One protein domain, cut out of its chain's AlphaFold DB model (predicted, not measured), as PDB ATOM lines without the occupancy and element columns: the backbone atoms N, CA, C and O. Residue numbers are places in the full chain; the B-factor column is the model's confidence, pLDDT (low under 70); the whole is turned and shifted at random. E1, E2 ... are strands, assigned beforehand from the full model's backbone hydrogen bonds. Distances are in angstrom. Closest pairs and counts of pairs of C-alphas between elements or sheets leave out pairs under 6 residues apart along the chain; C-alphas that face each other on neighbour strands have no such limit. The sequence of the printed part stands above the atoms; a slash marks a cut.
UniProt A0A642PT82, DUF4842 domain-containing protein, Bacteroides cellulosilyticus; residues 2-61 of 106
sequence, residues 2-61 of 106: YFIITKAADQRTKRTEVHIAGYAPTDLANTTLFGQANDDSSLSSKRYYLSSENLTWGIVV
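What this domain is: This is residues 2 to 61 of the 106 residues of the protein "DUF4842 domain-containing protein" of Bacteroides cellulosilyticus (UniProt A0A642PT82). Little regular structure is here: a small two-stranded hairpin of E1 and E2, with the long unnamed stretch of residues 20 to 61 looping mostly on E2's side of it. The printed part has 60 residues, with no named helix and two antiparallel strands, E1 then E2. The class is all strand, with 9 of the 60 residues in named elements. The whole is compact, with a radius of gyration of the C-alphas of 11.1 A, and spans 34 by 28 by 18 A.

How they stand to each other: Look first at E1, residues 3 to 7, and then at E2, residues 16 to 19; they form a hairpin, antiparallel at 160 degrees between their directions. C-alphas 5 and 17 face each other at 4.3 A. Within hydrogen-bond range you find N 4 and O 18, 2.9 A, and N 16 and O 7, 2.9 A.

Where its parts are: Find C-alpha 3 at (-44.779, -41.810, -36.245); from there E1 runs 12.1 A to C-alpha 7. E2 runs 10.4 A from C-alpha 16 to C-alpha 19 at (-43.828, -38.564, -33.641).

The domain as a whole: The C-alphas farthest apart, of Arg 12 and Val 61, are 35.0 A apart. The link from E1 to E2 is short, with 8 residues. The printed part has no cut, and no printed residue is under 70 in pLDDT.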
ATOM      1  N   TYR A   2     -48.305 -39.303 -38.268       83.88
ATOM      2  CA  TYR A   2     -47.064 -39.962 -38.688       83.88
ATOM      3  C   TYR A   2     -46.163 -40.185 -37.474       83.88
ATOM      4  O   TYR A   2     -45.883 -39.239 -36.736       83.88
ATOM      5  N   PHE A   3     -45.728 -41.426 -37.281       88.94
ATOM      6  CA  PHE A   3     -44.779 -41.810 -36.245       88.94
ATOM      7  C   PHE A   3     -43.892 -42.953 -36.724       88.94
ATOM      8  O   PHE A   3     -44.248 -43.685 -37.648       88.94
ATOM      9  N   ILE A   4     -42.735 -43.093 -36.086       91.69
ATOM     10  CA  ILE A   4     -41.764 -44.149 -36.358       91.69
ATOM     11  C   ILE A   4     -41.575 -44.950 -35.075       91.69
ATOM     12  O   ILE A   4     -41.397 -44.374 -34.004       91.69
ATOM     13  N   ILE A   5     -41.600 -46.279 -35.184       92.00
ATOM     14  CA  ILE A   5     -41.232 -47.183 -34.091       92.00
ATOM     15  C   ILE A   5     -39.723 -47.401 -34.172       92.00
ATOM     16  O   ILE A   5     -39.234 -47.981 -35.139       92.00
ATOM     17  N   THR A   6     -38.988 -46.936 -33.167       87.69
ATOM     18  CA  THR A   6     -37.525 -47.097 -33.094       87.69
ATOM     19  C   THR A   6     -37.125 -48.346 -32.313       87.69
ATOM     20  O   THR A   6     -36.044 -48.889 -32.521       87.69
ATOM     21  N   LYS A   7     -38.018 -48.848 -31.452       90.69
ATOM     22  CA  LYS A   7     -37.893 -50.148 -30.787       90.69
ATOM     23  C   LYS A   7     -39.272 -50.773 -30.632       90.69
ATOM     24  O   LYS A   7     -40.159 -50.152 -30.051       90.69
ATOM     25  N   ALA A   8     -39.450 -51.995 -31.133       88.44
ATOM     26  CA  ALA A   8     -40.697 -52.735 -30.970       88.44
ATOM     27  C   ALA A   8     -40.986 -53.036 -29.488       88.44
ATOM     28  O   ALA A   8     -40.067 -53.149 -28.677       88.44
ATOM     29  N   ALA A   9     -42.270 -53.165 -29.153       88.94
ATOM     30  CA  ALA A   9     -42.683 -53.649 -27.842       88.94
ATOM     31  C   ALA A   9     -42.309 -55.128 -27.694       88.94
ATOM     32  O   ALA A   9     -42.302 -55.876 -28.675       88.94
ATOM     33  N   ASP A  10     -42.068 -55.549 -26.461       87.75
ATOM     34  CA  ASP A  10     -41.955 -56.957 -26.096       87.75
ATOM     35  C   ASP A  10     -42.876 -57.275 -24.911       87.75
ATOM     36  O   ASP A  10     -43.678 -56.447 -24.479       87.75
ATOM     37  N   GLN A  11     -42.780 -58.493 -24.377       84.94
ATOM     38  CA  GLN A  11     -43.623 -58.929 -23.259       84.94
ATOM     39  C   GLN A  11     -43.460 -58.082 -21.986       84.94
ATOM     40  O   GLN A  11     -44.298 -58.171 -21.094       84.94
ATOM     41  N   ARG A  12     -42.380 -57.301 -21.862       82.62
ATOM     42  CA  ARG A  12     -42.027 -56.566 -20.640       82.62
ATOM     43  C   ARG A  12     -42.025 -55.055 -20.836       82.62
ATOM     44  O   ARG A  12     -42.091 -54.322 -19.854       82.62
ATOM     45  N   THR A  13     -41.915 -54.580 -22.072       86.56
ATOM     46  CA  THR A  13     -41.696 -53.168 -22.376       86.56
ATOM     47  C   THR A  13     -42.624 -52.678 -23.478       86.56
ATOM     48  O   THR A  13     -42.769 -53.294 -24.536       86.56
ATOM     49  N   LYS A  14     -43.243 -51.518 -23.230       92.50
ATOM     50  CA  LYS A  14     -43.920 -50.737 -24.269       92.50
ATOM     51  C   LYS A  14     -42.918 -50.328 -25.357       92.50
ATOM     52  O   LYS A  14     -41.715 -50.252 -25.103       92.50
ATOM     53  N   ARG A  15     -43.410 -50.046 -26.567       94.25
ATOM     54  CA  ARG A  15     -42.543 -49.699 -27.705       94.25
ATOM     55  C   ARG A  15     -41.968 -48.294 -27.561       94.25
ATOM     56  O   ARG A  15     -42.620 -47.403 -27.017       94.25
ATOM     57  N   THR A  16     -40.781 -48.082 -28.114       94.12
ATOM     58  CA  THR A  16     -40.252 -46.733 -28.325       94.12
ATOM     59  C   THR A  16     -40.752 -46.230 -29.667       94.12
ATOM     60  O   THR A  16     -40.554 -46.873 -30.701       94.12
ATOM     61  N   GLU A  17     -41.398 -45.074 -29.648       94.31
ATOM     62  CA  GLU A  17     -41.869 -44.392 -30.843       94.31
ATOM     63  C   GLU A  17     -41.527 -42.909 -30.789       94.31
ATOM     64  O   GLU A  17     -41.359 -42.346 -29.709       94.31
ATOM     65  N   VAL A  18     -41.418 -42.294 -31.963       94.88
ATOM     66  CA  VAL A  18     -41.153 -40.868 -32.156       94.88
ATOM     67  C   VAL A  18     -42.183 -40.322 -33.134       94.88
ATOM     68  O   VAL A  18     -42.387 -40.908 -34.200       94.88
ATOM     69  N   HIS A  19     -42.856 -39.231 -32.772       95.38
ATOM     70  CA  HIS A  19     -43.828 -38.564 -33.641       95.38
ATOM     71  C   HIS A  19     -43.262 -37.235 -34.149       95.38
ATOM     72  O   HIS A  19     -42.250 -36.735 -33.655       95.38
ATOM     73  N   ILE A  20     -43.951 -36.637 -35.121       94.31
ATOM     74  CA  ILE A  20     -43.763 -35.216 -35.431       94.31
ATOM     75  C   ILE A  20     -44.047 -34.389 -34.169       94.31
ATOM     76  O   ILE A  20     -44.983 -34.698 -33.427       94.31
ATOM     77  N   ALA A  21     -43.243 -33.349 -33.931       93.62
ATOM     78  CA  ALA A  21     -43.354 -32.503 -32.743       93.62
ATOM     79  C   ALA A  21     -44.798 -32.045 -32.472       93.62
ATOM     80  O   ALA A  21     -45.529 -31.648 -33.382       93.62
ATOM     81  N   GLY A  22     -45.195 -32.098 -31.200       94.38
ATOM     82  CA  GLY A  22     -46.518 -31.686 -30.728       94.38
ATOM     83  C   GLY A  22     -47.628 -32.731 -30.879       94.38
ATOM     84  O   GLY A  22     -48.684 -32.566 -30.270       94.38
ATOM     85  N   TYR A  23     -47.418 -33.826 -31.616       95.50
ATOM     86  CA  TYR A  23     -48.389 -34.924 -31.657       95.50
ATOM     87  C   TYR A  23     -48.258 -35.815 -30.423       95.50
ATOM     88  O   TYR A  23     -47.157 -36.208 -30.049       95.50
ATOM     89  N   ALA A  24     -49.391 -36.161 -29.812       96.44
ATOM     90  CA  ALA A  24     -49.427 -37.031 -28.639       96.44
ATOM     91  C   ALA A  24     -48.919 -38.452 -28.958       96.44
ATOM     92  O   ALA A  24     -49.117 -38.915 -30.087       96.44
ATOM     93  N   PRO A  25     -48.301 -39.148 -27.982       95.94
ATOM     94  CA  PRO A  25     -47.966 -40.564 -28.106       95.94
ATOM     95  C   PRO A  25     -49.205 -41.424 -28.367       95.94
ATOM     96  O   PRO A  25     -50.323 -41.058 -28.004       95.94
ATOM     97  N   THR A  26     -49.005 -42.604 -28.950       95.00
ATOM     98  CA  THR A  26     -50.022 -43.660 -28.949       95.00
ATOM     99  C   THR A  26     -50.119 -44.325 -27.573       95.00
ATOM    100  O   THR A  26     -49.196 -44.260 -26.761       95.00
ATOM    101  N   ASP A  27     -51.198 -45.072 -27.330       92.81
ATOM    102  CA  ASP A  27     -51.387 -45.824 -26.078       92.81
ATOM    103  C   ASP A  27     -50.278 -46.860 -25.809       92.81
ATOM    104  O   ASP A  27     -50.031 -47.262 -24.664       92.81
ATOM    105  N   LEU A  28     -49.584 -47.290 -26.867       93.00
ATOM    106  CA  LEU A  28     -48.493 -48.258 -26.806       93.00
ATOM    107  C   LEU A  28     -47.119 -47.611 -26.585       93.00
ATOM    108  O   LEU A  28     -46.151 -48.350 -26.403       93.00
ATOM    109  N   ALA A  29     -47.020 -46.278 -26.573       95.19
ATOM    110  CA  ALA A  29     -45.766 -45.576 -26.338       95.19
ATOM    111  C   ALA A  29     -45.220 -45.855 -24.940       95.19
ATOM    112  O   ALA A  29     -45.943 -45.803 -23.937       95.19
ATOM    113  N   ASN A  30     -43.912 -46.066 -24.856       95.44
ATOM    114  CA  ASN A  30     -43.217 -46.055 -23.585       95.44
ATOM    115  C   ASN A  30     -42.951 -44.617 -23.110       95.44
ATOM    116  O   ASN A  30     -41.867 -44.069 -23.306       95.44
ATOM    117  N   THR A  31     -43.939 -44.004 -22.460       95.25
ATOM    118  CA  THR A  31     -43.840 -42.625 -21.957       95.25
ATOM    119  C   THR A  31     -42.905 -42.471 -20.759       95.25
ATOM    120  O   THR A  31     -42.659 -41.349 -20.340       95.25
ATOM    121  N   THR A  32     -42.342 -43.553 -20.202       94.75
ATOM    122  CA  THR A  32     -41.311 -43.436 -19.152       94.75
ATOM    123  C   THR A  32     -39.991 -42.883 -19.691       94.75
ATOM    124  O   THR A  32     -39.121 -42.519 -18.912       94.75
ATOM    125  N   LEU A  33     -39.825 -42.860 -21.018       93.62
ATOM    126  CA  LEU A  33     -38.668 -42.275 -21.698       93.62
ATOM    127  C   LEU A  33     -38.793 -40.757 -21.881       93.62
ATOM    128  O   LEU A  33     -37.825 -40.121 -22.281       93.62
ATOM    129  N   PHE A  34     -39.972 -40.186 -21.623       96.62
ATOM    130  CA  PHE A  34     -40.198 -38.752 -21.766       96.62
ATOM    131  C   PHE A  34     -39.439 -37.976 -20.685       96.62
ATOM    132  O   PHE A  34     -39.401 -38.396 -19.524       96.62
ATOM    133  N   GLY A  35     -38.830 -36.857 -21.077       96.31
ATOM    134  CA  GLY A  35     -38.034 -36.018 -20.177       96.31
ATOM    135  C   GLY A  35     -36.651 -36.597 -19.854       96.31
ATOM    136  O   GLY A  35     -36.037 -36.201 -18.864       96.31
ATOM    137  N   GLN A  36     -36.183 -37.588 -20.624       94.56
ATOM    138  CA  GLN A  36     -34.873 -38.218 -20.444       94.56
ATOM    139  C   GLN A  36     -33.859 -37.699 -21.470       94.56
ATOM    140  O   GLN A  36     -34.190 -37.451 -22.628       94.56
ATOM    141  N   ALA A  37     -32.583 -37.632 -21.076       93.88
ATOM    142  CA  ALA A  37     -31.505 -37.099 -21.914       93.88
ATOM    143  C   ALA A  37     -31.855 -35.701 -22.467       93.88
ATOM    144  O   ALA A  37     -32.119 -34.803 -21.676       93.88
ATOM    145  N   ASN A  38     -31.840 -35.508 -23.792       95.00
ATOM    146  CA  ASN A  38     -32.262 -34.247 -24.408       95.00
ATOM    147  C   ASN A  38     -33.722 -34.262 -24.886       95.00
ATOM    148  O   ASN A  38     -34.121 -33.359 -25.608       95.00
ATOM    149  N   ASP A  39     -34.514 -35.286 -24.564       96.44
ATOM    150  CA  ASP A  39     -35.960 -35.221 -24.760       96.44
ATOM    151  C   ASP A  39     -36.590 -34.412 -23.621       96.44
ATOM    152  O   ASP A  39     -36.328 -34.667 -22.450       96.44
ATOM    153  N   ASP A  40     -37.437 -33.455 -23.977       97.31
ATOM    154  CA  ASP A  40     -38.187 -32.604 -23.050       97.31
ATOM    155  C   ASP A  40     -39.701 -32.817 -23.236       97.31
ATOM    156  O   ASP A  40     -40.527 -31.904 -23.130       97.31
ATOM    157  N   SER A  41     -40.090 -34.048 -23.584       97.75
ATOM    158  CA  SER A  41     -41.491 -34.434 -23.670       97.75
ATOM    159  C   SER A  41     -42.097 -34.566 -22.272       97.75
ATOM    160  O   SER A  41     -41.464 -35.020 -21.324       97.75
ATOM    161  N   SER A  42     -43.373 -34.219 -22.135       96.94
ATOM    162  CA  SER A  42     -44.134 -34.367 -20.905       96.94
ATOM    163  C   SER A  42     -45.627 -34.505 -21.187       96.94
ATOM    164  O   SER A  42     -46.248 -33.712 -21.901       96.94
ATOM    165  N   LEU A  43     -46.226 -35.521 -20.558       96.56
ATOM    166  CA  LEU A  43     -47.672 -35.725 -20.567       96.56
ATOM    167  C   LEU A  43     -48.414 -34.582 -19.864       96.56
ATOM    168  O   LEU A  43     -49.481 -34.189 -20.330       96.56
ATOM    169  N   SER A  44     -47.854 -34.037 -18.778       96.75
ATOM    170  CA  SER A  44     -48.519 -33.013 -17.964       96.75
ATOM    171  C   SER A  44     -48.554 -31.652 -18.655       96.75
ATOM    172  O   SER A  44     -49.584 -30.982 -18.621       96.75
ATOM    173  N   SER A  45     -47.474 -31.265 -19.337       96.81
ATOM    174  CA  SER A  45     -47.410 -30.005 -20.091       96.81
ATOM    175  C   SER A  45     -47.914 -30.128 -21.531       96.81
ATOM    176  O   SER A  45     -47.936 -29.135 -22.253       96.81
ATOM    177  N   LYS A  46     -48.341 -31.329 -21.953       96.81
ATOM    178  CA  LYS A  46     -48.752 -31.641 -23.333       96.81
ATOM    179  C   LYS A  46     -47.696 -31.244 -24.372       96.81
ATOM    180  O   LYS A  46     -48.013 -30.754 -25.456       96.81
ATOM    181  N   ARG A  47     -46.430 -31.451 -24.020       97.19
ATOM    182  CA  ARG A  47     -45.260 -31.185 -24.856       97.19
ATOM    183  C   ARG A  47     -44.713 -32.522 -25.331       97.19
ATOM    184  O   ARG A  47     -44.436 -33.377 -24.503       97.19
ATOM    185  N   TYR A  48     -44.579 -32.733 -26.635       97.12
ATOM    186  CA  TYR A  48     -44.255 -34.059 -27.169       97.12
ATOM    187  C   TYR A  48     -43.201 -33.995 -28.273       97.12
ATOM    188  O   TYR A  48     -43.327 -33.191 -29.200       97.12
ATOM    189  N   TYR A  49     -42.218 -34.892 -28.187       96.31
ATOM    190  CA  TYR A  49     -41.168 -35.165 -29.172       96.31
ATOM    191  C   TYR A  49     -40.355 -33.926 -29.562       96.31
ATOM    192  O   TYR A  49     -40.097 -33.665 -30.743       96.31
ATOM    193  N   LEU A  50     -39.988 -33.155 -28.541       96.00
ATOM    194  CA  LEU A  50     -39.201 -31.934 -28.636       96.00
ATOM    195  C   LEU A  50     -38.030 -32.001 -27.664       96.00
ATOM    196  O   LEU A  50     -38.172 -32.540 -26.567       96.00
ATOM    197  N   SER A  51     -36.903 -31.417 -28.056       95.69
ATOM    198  CA  SER A  51     -35.767 -31.244 -27.163       95.69
ATOM    199  C   SER A  51     -35.948 -30.075 -26.200       95.69
ATOM    200  O   SER A  51     -36.860 -29.254 -26.365       95.69
ATOM    201  N   SER A  52     -35.047 -29.956 -25.224       94.94
ATOM    202  CA  SER A  52     -35.015 -28.803 -24.312       94.94
ATOM    203  C   SER A  52     -34.817 -27.469 -25.059       94.94
ATOM    204  O   SER A  52     -35.344 -26.434 -24.656       94.94
ATOM    205  N   GLU A  53     -34.167 -27.500 -26.227       93.75
ATOM    206  CA  GLU A  53     -33.964 -26.355 -27.123       93.75
ATOM    207  C   GLU A  53     -35.084 -26.162 -28.167       93.75
ATOM    208  O   GLU A  53     -34.934 -25.363 -29.091       93.75
ATOM    209  N   ASN A  54     -36.216 -26.866 -28.040       91.81
ATOM    210  CA  ASN A  54     -37.333 -26.866 -29.000       91.81
ATOM    211  C   ASN A  54     -36.996 -27.435 -30.392       91.81
ATOM    212  O   ASN A  54     -37.653 -27.087 -31.376       91.81
ATOM    213  N   LEU A  55     -36.014 -28.331 -30.495       92.06
ATOM    214  CA  LEU A  55     -35.728 -29.048 -31.741       92.06
ATOM    215  C   LEU A  55     -36.603 -30.302 -31.854       92.06
ATOM    216  O   LEU A  55     -36.925 -30.933 -30.853       92.06
ATOM    217  N   THR A  56     -36.995 -30.673 -33.074       92.56
ATOM    218  CA  THR A  56     -37.812 -31.871 -33.327       92.56
ATOM    219  C   THR A  56     -36.961 -33.074 -33.730       92.56
ATOM    220  O   THR A  56     -35.934 -32.928 -34.391       92.56
ATOM    221  N   TRP A  57     -37.434 -34.273 -33.390       92.69
ATOM    222  CA  TRP A  57     -36.833 -35.541 -33.811       92.69
ATOM    223  C   TRP A  57     -37.230 -35.989 -35.226       92.69
ATOM    224  O   TRP A  57     -36.637 -36.928 -35.755       92.69
ATOM    225  N   GLY A  58     -38.227 -35.350 -35.847       91.00
ATOM    226  CA  GLY A  58     -38.716 -35.733 -37.169       91.00
ATOM    227  C   GLY A  58     -39.291 -34.558 -37.952       91.00
ATOM    228  O   GLY A  58     -39.982 -33.702 -37.406       91.00
ATOM    229  N   ILE A  59     -39.032 -34.543 -39.258       91.38
ATOM    230  CA  ILE A  59     -39.554 -33.545 -40.197       91.38
ATOM    231  C   ILE A  59     -40.289 -34.240 -41.342       91.38
ATOM    232  O   ILE A  59     -39.973 -35.373 -41.702       91.38
ATOM    233  N   VAL A  60     -41.259 -33.544 -41.934       91.19
ATOM    234  CA  VAL A  60     -41.969 -34.002 -43.133       91.19
ATOM    235  C   VAL A  60     -41.521 -33.139 -44.303       91.19
ATOM    236  O   VAL A  60     -41.706 -31.923 -44.285       91.19
ATOM    237  N   VAL A  61     -40.939 -33.770 -45.319       93.38
ATOM    238  CA  VAL A  61     -40.559 -33.111 -46.574       93.38
ATOM    239  C   VAL A  61     -41.634 -33.422 -47.622       93.38
ATOM    240  O   VAL A  61     -41.978 -34.592 -47.784       93.38
TER     241      VAL A  61